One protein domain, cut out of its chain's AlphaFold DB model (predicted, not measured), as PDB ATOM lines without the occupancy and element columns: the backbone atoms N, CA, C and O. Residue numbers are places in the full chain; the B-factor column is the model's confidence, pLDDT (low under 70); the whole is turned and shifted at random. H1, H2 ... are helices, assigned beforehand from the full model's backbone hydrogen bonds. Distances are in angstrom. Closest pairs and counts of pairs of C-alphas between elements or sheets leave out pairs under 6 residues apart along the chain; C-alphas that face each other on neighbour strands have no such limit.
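Overview. This is residues 255 to 318 of the 318 residues of the protein "Uncharacterized protein aq_aa11" of Aquifex aeolicus (strain VF5) (UniProt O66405). Three helices, H1, H2 and H3, make the sides of a triangle: H2 and H3 are two long sides that meet as a V at residues 284 to 286, and the short H1 stands across the open end of that V. H4 runs side by side with H1, so that the first and last helices make a pair at that end. The printed part has 64 residues with four named helices, in the order H1, H2, H3, H4, and no named strand; its class is all helix. It is compact, with a radius of gyration of the C-alphas of 11.4 A, and spans 31 by 22 by 19 A.

Arrangement. The longest helix by residues is H2, residues 269 to 283. It only just touches H3, residues 287 to 298, and only at the corner by their link, with 3 pairs of C-alphas within 8 A. Residues 280 to 283 of H2 alone touch H3, and residues 287 to 290 of H3 alone touch H2; the closest C-alphas of the two helices, those of Trp 280 and Phe 290, are 6.5 A apart. The two helices run opposite ways at a steep tilt of 60 degrees. With residues 269 to 272 alone, H2 only just touches H1, residues 256 to 263, again only at the corner, with 3 pairs within 8 A. Their closest C-alphas are those of Leu 263 and Phe 269, 7.3 A apart, and their lines are about perpendicular at 84 degrees. H1 also touches H4, residues 303 to 316; their closest C-alphas, those of Arg 261 and Leu 310, are 6.9 A apart. H1 and H4 run the same way at a tilt of 38 degrees, only just steep. H3 is close to but not clearly touching H1, with the C-alphas of Ala 258 and Leu 298 the closest at 5.3 A. H3 is also close to but not clearly touching H4, where those of Leu 298 and Val 309 are closest at 6.5 A. H2 and H4 are close but not clearly touching, with the C-alphas of Val 275 and Leu 316 the closest at 7.1 A. Every O i to N i+4 pair is within hydrogen-bond range in H1, H2, H3 and H4.

Along the chain. H2 measures 20.4 A from C-alpha 269 at (39.725, -51.157, -18.924) to C-alpha 283 at (58.780, -49.493, -25.991). H3 measures 16.2 A and H1 10.4 A, the latter from C-alpha 256 at (38.121, -40.031, -12.805). H4 measures 20.5 A and ends with C-alpha 316 at (45.735, -47.535, -30.493).

Size, cuts and confidence. The two C-alphas farthest apart, those of Gly 284 and Lys 303, are 31.0 A apart. The printed part has no cut, and its three links are tight. The mean pLDDT of the printed part is 89.6; one residue, Leu 318, the chain's last, is under 70.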
ATOM      1  N   SER A 255      42.975 -40.641 -12.314       91.92
ATOM      2  CA  SER A 255      41.878 -39.710 -12.019       91.92
ATOM      3  C   SER A 255      40.577 -40.110 -12.734       91.92
ATOM      4  O   SER A 255      40.598 -40.743 -13.795       91.92
ATOM      5  N   GLU A 256      39.421 -39.725 -12.188       92.31
ATOM      6  CA  GLU A 256      38.121 -40.031 -12.805       92.31
ATOM      7  C   GLU A 256      37.975 -39.398 -14.200       92.31
ATOM      8  O   GLU A 256      37.398 -40.000 -15.108       92.31
ATOM      9  N   GLU A 257      38.575 -38.225 -14.431       90.20
ATOM     10  CA  GLU A 257      38.634 -37.617 -15.762       90.20
ATOM     11  C   GLU A 257      39.472 -38.454 -16.738       90.20
ATOM     12  O   GLU A 257      39.052 -38.668 -17.879       90.20
ATOM     13  N   ALA A 258      40.635 -38.952 -16.306       91.30
ATOM     14  CA  ALA A 258      41.488 -39.822 -17.113       91.30
ATOM     15  C   ALA A 258      40.781 -41.146 -17.445       91.30
ATOM     16  O   ALA A 258      40.729 -41.555 -18.608       91.30
ATOM     17  N   LYS A 259      40.143 -41.768 -16.447       92.05
ATOM     18  CA  LYS A 259      39.303 -42.964 -16.604       92.05
ATOM     19  C   LYS A 259      38.174 -42.740 -17.609       92.05
ATOM     20  O   LYS A 259      37.980 -43.556 -18.510       92.05
ATOM     21  N   SER A 260      37.470 -41.612 -17.511       90.71
ATOM     22  CA  SER A 260      36.408 -41.244 -18.452       90.71
ATOM     23  C   SER A 260      36.928 -41.119 -19.888       90.71
ATOM     24  O   SER A 260      36.311 -41.648 -20.812       90.71
ATOM     25  N   ARG A 261      38.091 -40.484 -20.097       89.80
ATOM     26  CA  ARG A 261      38.717 -40.360 -21.429       89.80
ATOM     27  C   ARG A 261      39.055 -41.716 -22.040       89.80
ATOM     28  O   ARG A 261      38.793 -41.918 -23.224       89.80
ATOM     29  N   VAL A 262      39.586 -42.645 -21.244       91.46
ATOM     30  CA  VAL A 262      39.866 -44.019 -21.689       91.46
ATOM     31  C   VAL A 262      38.577 -44.715 -22.123       91.46
ATOM     32  O   VAL A 262      38.520 -45.258 -23.225       91.46
ATOM     33  N   LEU A 263      37.524 -44.648 -21.303       92.13
ATOM     34  CA  LEU A 263      36.242 -45.310 -21.574       92.13
ATOM     35  C   LEU A 263      35.452 -44.698 -22.744       92.13
ATOM     36  O   LEU A 263      34.583 -45.363 -23.301       92.13
ATOM     37  N   LYS A 264      35.760 -43.464 -23.168       91.13
ATOM     38  CA  LYS A 264      35.217 -42.890 -24.416       91.13
ATOM     39  C   LYS A 264      35.728 -43.614 -25.669       91.13
ATOM     40  O   LYS A 264      35.076 -43.536 -26.705       91.13
ATOM     41  N   VAL A 265      36.889 -44.268 -25.594       91.48
ATOM     42  CA  VAL A 265      37.544 -44.918 -26.742       91.48
ATOM     43  C   VAL A 265      37.537 -46.438 -26.612       91.48
ATOM     44  O   VAL A 265      37.237 -47.138 -27.577       91.48
ATOM     45  N   PHE A 266      37.853 -46.955 -25.426       91.72
ATOM     46  CA  PHE A 266      37.930 -48.384 -25.156       91.72
ATOM     47  C   PHE A 266      36.653 -48.876 -24.463       91.72
ATOM     48  O   PHE A 266      36.300 -48.349 -23.409       91.72
ATOM     49  N   PRO A 267      36.001 -49.938 -24.973       88.89
ATOM     50  CA  PRO A 267      34.823 -50.540 -24.339       88.89
ATOM     51  C   PRO A 267      35.017 -50.989 -22.883       88.89
ATOM     52  O   PRO A 267      34.043 -51.161 -22.156       88.89
ATOM     53  N   SER A 268      36.259 -51.236 -22.451       92.76
ATOM     54  CA  SER A 268      36.579 -51.577 -21.062       92.76
ATOM     55  C   SER A 268      38.048 -51.318 -20.723       92.76
ATOM     56  O   SER A 268      38.920 -51.364 -21.595       92.76
ATOM     57  N   PHE A 269      38.347 -51.182 -19.427       92.91
ATOM     58  CA  PHE A 269      39.725 -51.157 -18.924       92.91
ATOM     59  C   PHE A 269      40.510 -52.435 -19.239       92.91
ATOM     60  O   PHE A 269      41.719 -52.369 -19.406       92.91
ATOM     61  N   SER A 270      39.840 -53.585 -19.390       91.24
ATOM     62  CA  SER A 270      40.496 -54.842 -19.779       91.24
ATOM     63  C   SER A 270      41.040 -54.810 -21.210       91.24
ATOM     64  O   SER A 270      42.068 -55.415 -21.509       91.24
ATOM     65  N   GLN A 271      40.366 -54.115 -22.127       91.07
ATOM     66  CA  GLN A 271      40.894 -53.926 -23.478       91.07
ATOM     67  C   GLN A 271      42.030 -52.910 -23.482       91.07
ATOM     68  O   GLN A 271      43.055 -53.149 -24.118       91.07
ATOM     69  N   PHE A 272      41.887 -51.828 -22.716       93.84
ATOM     70  CA  PHE A 272      42.946 -50.837 -22.593       93.84
ATOM     71  C   PHE A 272      44.212 -51.412 -21.940       93.84
ATOM     72  O   PHE A 272      45.308 -51.160 -22.428       93.84
ATOM     73  N   SER A 273      44.090 -52.269 -20.921       93.38
ATOM     74  CA  SER A 273      45.247 -52.917 -20.291       93.38
ATOM     75  C   SER A 273      46.016 -53.818 -21.258       93.38
ATOM     76  O   SER A 273      47.245 -53.803 -21.259       93.38
ATOM     77  N   LYS A 274      45.322 -54.530 -22.158       91.57
ATOM     78  CA  LYS A 274      45.968 -55.306 -23.235       91.57
ATOM     79  C   LYS A 274      46.737 -54.419 -24.211       91.57
ATOM     80  O   LYS A 274      47.809 -54.805 -24.671       91.57
ATOM     81  N   VAL A 275      46.196 -53.245 -24.533       92.85
ATOM     82  CA  VAL A 275      46.876 -52.264 -25.387       92.85
ATOM     83  C   VAL A 275      48.100 -51.696 -24.680       92.85
ATOM     84  O   VAL A 275      49.173 -51.703 -25.274       92.85
ATOM     85  N   LEU A 276      47.980 -51.293 -23.411       93.81
ATOM     86  CA  LEU A 276      49.116 -50.831 -22.610       93.81
ATOM     87  C   LEU A 276      50.220 -51.885 -22.544       93.81
ATOM     88  O   LEU A 276      51.372 -51.568 -22.813       93.81
ATOM     89  N   TYR A 277      49.871 -53.145 -22.284       92.84
ATOM     90  CA  TYR A 277      50.831 -54.247 -22.274       92.84
ATOM     91  C   TYR A 277      51.546 -54.411 -23.626       92.84
ATOM     92  O   TYR A 277      52.770 -54.550 -23.681       92.84
ATOM     93  N   ARG A 278      50.794 -54.357 -24.736       92.24
ATOM     94  CA  ARG A 278      51.337 -54.450 -26.101       92.24
ATOM     95  C   ARG A 278      52.293 -53.301 -26.413       92.24
ATOM     96  O   ARG A 278      53.347 -53.536 -26.998       92.24
ATOM     97  N   GLU A 279      51.924 -52.077 -26.054       93.02
ATOM     98  CA  GLU A 279      52.752 -50.895 -26.293       93.02
ATOM     99  C   GLU A 279      53.983 -50.869 -25.379       93.02
ATOM    100  O   GLU A 279      55.075 -50.548 -25.845       93.02
ATOM    101  N   TRP A 280      53.859 -51.324 -24.131       94.39
ATOM    102  CA  TRP A 280      54.994 -51.499 -23.227       94.39
ATOM    103  C   TRP A 280      56.022 -52.486 -23.789       94.39
ATOM    104  O   TRP A 280      57.207 -52.172 -23.887       94.39
ATOM    105  N   LYS A 281      55.581 -53.666 -24.246       90.63
ATOM    106  CA  LYS A 281      56.488 -54.657 -24.850       90.63
ATOM    107  C   LYS A 281      57.231 -54.115 -26.079       90.63
ATOM    108  O   LYS A 281      58.333 -54.581 -26.361       90.63
ATOM    109  N   LYS A 282      56.662 -53.141 -26.800       92.19
ATOM    110  CA  LYS A 282      57.317 -52.471 -27.938       92.19
ATOM    111  C   LYS A 282      58.267 -51.350 -27.518       92.19
ATOM    112  O   LYS A 282      59.209 -51.077 -28.255       92.19
ATOM    113  N   SER A 283      58.018 -50.683 -26.388       91.80
ATOM    114  CA  SER A 283      58.780 -49.493 -25.991       91.80
ATOM    115  C   SER A 283      60.210 -49.819 -25.551       91.80
ATOM    116  O   SER A 283      61.100 -48.983 -25.691       91.80
ATOM    117  N   GLY A 284      60.436 -51.020 -25.007       89.20
ATOM    118  CA  GLY A 284      61.718 -51.406 -24.410       89.20
ATOM    119  C   GLY A 284      62.043 -50.672 -23.102       89.20
ATOM    120  O   GLY A 284      63.153 -50.810 -22.591       89.20
ATOM    121  N   GLN A 285      61.096 -49.898 -22.562       91.17
ATOM    122  CA  GLN A 285      61.227 -49.198 -21.284       91.17
ATOM    123  C   GLN A 285      60.903 -50.122 -20.102       91.17
ATOM    124  O   GLN A 285      60.260 -51.168 -20.250       91.17
ATOM    125  N   SER A 286      61.304 -49.711 -18.895       92.50
ATOM    126  CA  SER A 286      60.784 -50.339 -17.679       92.50
ATOM    127  C   SER A 286      59.264 -50.125 -17.601       92.50
ATOM    128  O   SER A 286      58.759 -49.090 -18.042       92.50
ATOM    129  N   LEU A 287      58.523 -51.105 -17.067       93.12
ATOM    130  CA  LEU A 287      57.064 -50.995 -16.953       93.12
ATOM    131  C   LEU A 287      56.669 -49.785 -16.102       93.12
ATOM    132  O   LEU A 287      55.775 -49.032 -16.470       93.12
ATOM    133  N   LYS A 288      57.414 -49.532 -15.025       93.08
ATOM    134  CA  LYS A 288      57.219 -48.372 -14.159       93.08
ATOM    135  C   LYS A 288      57.326 -47.043 -14.914       93.08
ATOM    136  O   LYS A 288      56.422 -46.223 -14.796       93.08
ATOM    137  N   ASP A 289      58.393 -46.834 -15.684       94.22
ATOM    138  CA  ASP A 289      58.591 -45.576 -16.423       94.22
ATOM    139  C   ASP A 289      57.516 -45.408 -17.500       94.22
ATOM    140  O   ASP A 289      56.907 -44.347 -17.620       94.22
ATOM    141  N   PHE A 290      57.200 -46.499 -18.203       95.81
ATOM    142  CA  PHE A 290      56.128 -46.525 -19.190       95.81
ATOM    143  C   PHE A 290      54.781 -46.104 -18.582       95.81
ATOM    144  O   PHE A 290      54.063 -45.286 -19.158       95.81
ATOM    145  N   LEU A 291      54.427 -46.619 -17.401       95.15
ATOM    146  CA  LEU A 291      53.174 -46.269 -16.728       95.15
ATOM    147  C   LEU A 291      53.166 -44.824 -16.204       95.15
ATOM    148  O   LEU A 291      52.118 -44.181 -16.226       95.15
ATOM    149  N   VAL A 292      54.312 -44.277 -15.788       93.91
ATOM    150  CA  VAL A 292      54.439 -42.859 -15.398       93.91
ATOM    151  C   VAL A 292      54.201 -41.926 -16.590       93.91
ATOM    152  O   VAL A 292      53.462 -40.941 -16.459       93.91
ATOM    153  N   ASP A 293      54.762 -42.252 -17.755       93.32
ATOM    154  CA  ASP A 293      54.542 -41.503 -18.998       93.32
ATOM    155  C   ASP A 293      53.054 -41.526 -19.383       93.32
ATOM    156  O   ASP A 293      52.449 -40.485 -19.663       93.32
ATOM    157  N   TRP A 294      52.425 -42.703 -19.301       93.42
ATOM    158  CA  TRP A 294      50.993 -42.861 -19.551       93.42
ATOM    159  C   TRP A 294      50.115 -42.118 -18.546       93.42
ATOM    160  O   TRP A 294      49.104 -41.541 -18.954       93.42
ATOM    161  N   LYS A 295      50.486 -42.079 -17.260       93.03
ATOM    162  CA  LYS A 295      49.775 -41.281 -16.246       93.03
ATOM    163  C   LYS A 295      49.761 -39.810 -16.642       93.03
ATOM    164  O   LYS A 295      48.700 -39.200 -16.748       93.03
ATOM    165  N   SER A 296      50.946 -39.279 -16.935       90.82
ATOM    166  CA  SER A 296      51.152 -37.877 -17.301       90.82
ATOM    167  C   SER A 296      50.375 -37.505 -18.564       90.82
ATOM    168  O   SER A 296      49.738 -36.453 -18.619       90.82
ATOM    169  N   PHE A 297      50.375 -38.396 -19.558       91.79
ATOM    170  CA  PHE A 297      49.626 -38.228 -20.796       91.79
ATOM    171  C   PHE A 297      48.107 -38.228 -20.574       91.79
ATOM    172  O   PHE A 297      47.406 -37.320 -21.022       91.79
ATOM    173  N   LEU A 298      47.578 -39.222 -19.855       90.77
ATOM    174  CA  LEU A 298      46.136 -39.370 -19.639       90.77
ATOM    175  C   LEU A 298      45.553 -38.270 -18.747       90.77
ATOM    176  O   LEU A 298      44.398 -37.879 -18.939       90.77
ATOM    177  N   GLU A 299      46.341 -37.750 -17.808       90.20
ATOM    178  CA  GLU A 299      45.948 -36.684 -16.880       90.20
ATOM    179  C   GLU A 299      46.215 -35.272 -17.432       90.20
ATOM    180  O   GLU A 299      45.908 -34.277 -16.769       90.20
ATOM    181  N   PHE A 300      46.717 -35.152 -18.669       85.67
ATOM    182  CA  PHE A 300      47.025 -33.862 -19.282       85.67
ATOM    183  C   PHE A 300      45.764 -32.988 -19.436       85.67
ATOM    184  O   PHE A 300      44.731 -33.412 -19.969       85.67
ATOM    185  N   LYS A 301      45.800 -31.753 -18.918       82.08
ATOM    186  CA  LYS A 301      44.624 -30.867 -18.818       82.08
ATOM    187  C   LYS A 301      44.604 -29.822 -19.937       82.08
ATOM    188  O   LYS A 301      45.634 -29.270 -20.297       82.08
ATOM    189  N   GLY A 302      43.407 -29.514 -20.443       79.14
ATOM    190  CA  GLY A 302      43.176 -28.531 -21.510       79.14
ATOM    191  C   GLY A 302      42.275 -29.074 -22.625       79.14
ATOM    192  O   GLY A 302      42.161 -30.283 -22.805       79.14
ATOM    193  N   LYS A 303      41.612 -28.192 -23.385       77.52
ATOM    194  CA  LYS A 303      40.750 -28.619 -24.511       77.52
ATOM    195  C   LYS A 303      41.553 -29.227 -25.663       77.52
ATOM    196  O   LYS A 303      41.091 -30.165 -26.304       77.52
ATOM    197  N   GLU A 304      42.738 -28.684 -25.934       79.80
ATOM    198  CA  GLU A 304      43.662 -29.232 -26.935       79.80
ATOM    199  C   GLU A 304      44.245 -30.565 -26.462       79.80
ATOM    200  O   GLU A 304      44.205 -31.539 -27.209       79.80
ATOM    201  N   ALA A 305      44.627 -30.640 -25.183       79.14
ATOM    202  CA  ALA A 305      45.063 -31.867 -24.522       79.14
ATOM    203  C   ALA A 305      44.027 -32.997 -24.632       79.14
ATOM    204  O   ALA A 305      44.369 -34.116 -24.995       79.14
ATOM    205  N   GLU A 306      42.742 -32.721 -24.371       83.32
ATOM    206  CA  GLU A 306      41.696 -33.747 -24.474       83.32
ATOM    207  C   GLU A 306      41.567 -34.289 -25.906       83.32
ATOM    208  O   GLU A 306      41.453 -35.500 -26.098       83.32
ATOM    209  N   LYS A 307      41.628 -33.414 -26.917       86.42
ATOM    210  CA  LYS A 307      41.598 -33.838 -28.325       86.42
ATOM    211  C   LYS A 307      42.803 -34.702 -28.680       86.42
ATOM    212  O   LYS A 307      42.643 -35.697 -29.381       86.42
ATOM    213  N   GLU A 308      43.989 -34.329 -28.211       88.19
ATOM    214  CA  GLU A 308      45.218 -35.079 -28.454       88.19
ATOM    215  C   GLU A 308      45.168 -36.466 -27.805       88.19
ATOM    216  O   GLU A 308      45.389 -37.467 -28.489       88.19
ATOM    217  N   VAL A 309      44.766 -36.540 -26.531       87.17
ATOM    218  CA  VAL A 309      44.605 -37.803 -25.797       87.17
ATOM    219  C   VAL A 309      43.629 -38.731 -26.514       87.17
ATOM    220  O   VAL A 309      43.970 -39.878 -26.807       87.17
ATOM    221  N   LEU A 310      42.442 -38.240 -26.876       87.66
ATOM    222  CA  LEU A 310      41.444 -39.047 -27.584       87.66
ATOM    223  C   LEU A 310      41.924 -39.502 -28.970       87.66
ATOM    224  O   LEU A 310      41.618 -40.621 -29.382       87.66
ATOM    225  N   ASN A 311      42.695 -38.672 -29.678       89.50
ATOM    226  CA  ASN A 311      43.260 -39.016 -30.982       89.50
ATOM    227  C   ASN A 311      44.296 -40.146 -30.872       89.50
ATOM    228  O   ASN A 311      44.241 -41.106 -31.639       89.50
ATOM    229  N   VAL A 312      45.214 -40.075 -29.904       88.88
ATOM    230  CA  VAL A 312      46.201 -41.143 -29.666       88.88
ATOM    231  C   VAL A 312      45.511 -42.433 -29.232       88.88
ATOM    232  O   VAL A 312      45.774 -43.482 -29.816       88.88
ATOM    233  N   LEU A 313      44.581 -42.365 -28.273       89.44
ATOM    234  CA  LEU A 313      43.836 -43.542 -27.816       89.44
ATOM    235  C   LEU A 313      43.080 -44.209 -28.974       89.44
ATOM    236  O   LEU A 313      43.110 -45.431 -29.101       89.44
ATOM    237  N   SER A 314      42.454 -43.418 -29.852       87.93
ATOM    238  CA  SER A 314      41.714 -43.941 -31.010       87.93
ATOM    239  C   SER A 314      42.625 -44.652 -32.010       87.93
ATOM    240  O   SER A 314      42.240 -45.681 -32.558       87.93
ATOM    241  N   LYS A 315      43.853 -44.153 -32.215       89.23
ATOM    242  CA  LYS A 315      44.859 -44.814 -33.067       89.23
ATOM    243  C   LYS A 315      45.338 -46.149 -32.496       89.23
ATOM    244  O   LYS A 315      45.744 -47.016 -33.262       89.23
ATOM    245  N   LEU A 316      45.308 -46.311 -31.174       86.95
ATOM    246  CA  LEU A 316      45.735 -47.535 -30.493       86.95
ATOM    247  C   LEU A 316      44.648 -48.611 -30.407       86.95
ATOM    248  O   LEU A 316      44.975 -49.769 -30.151       86.95
ATOM    249  N   ASN A 317      43.382 -48.249 -30.626       77.80
ATOM    250  CA  ASN A 317      42.235 -49.163 -30.608       77.80
ATOM    251  C   ASN A 317      42.034 -49.923 -31.943       77.80
ATOM    252  O   ASN A 317      40.922 -50.330 -32.275       77.80
ATOM    253  N   LEU A 318      43.119 -50.083 -32.708       61.45
ATOM    254  CA  LEU A 318      43.240 -50.922 -33.902       61.45
ATOM    255  C   LEU A 318      44.007 -52.210 -33.546       61.45
ATOM    256  O   LEU A 318      43.656 -53.255 -34.131       61.45
TER     257      LEU A 318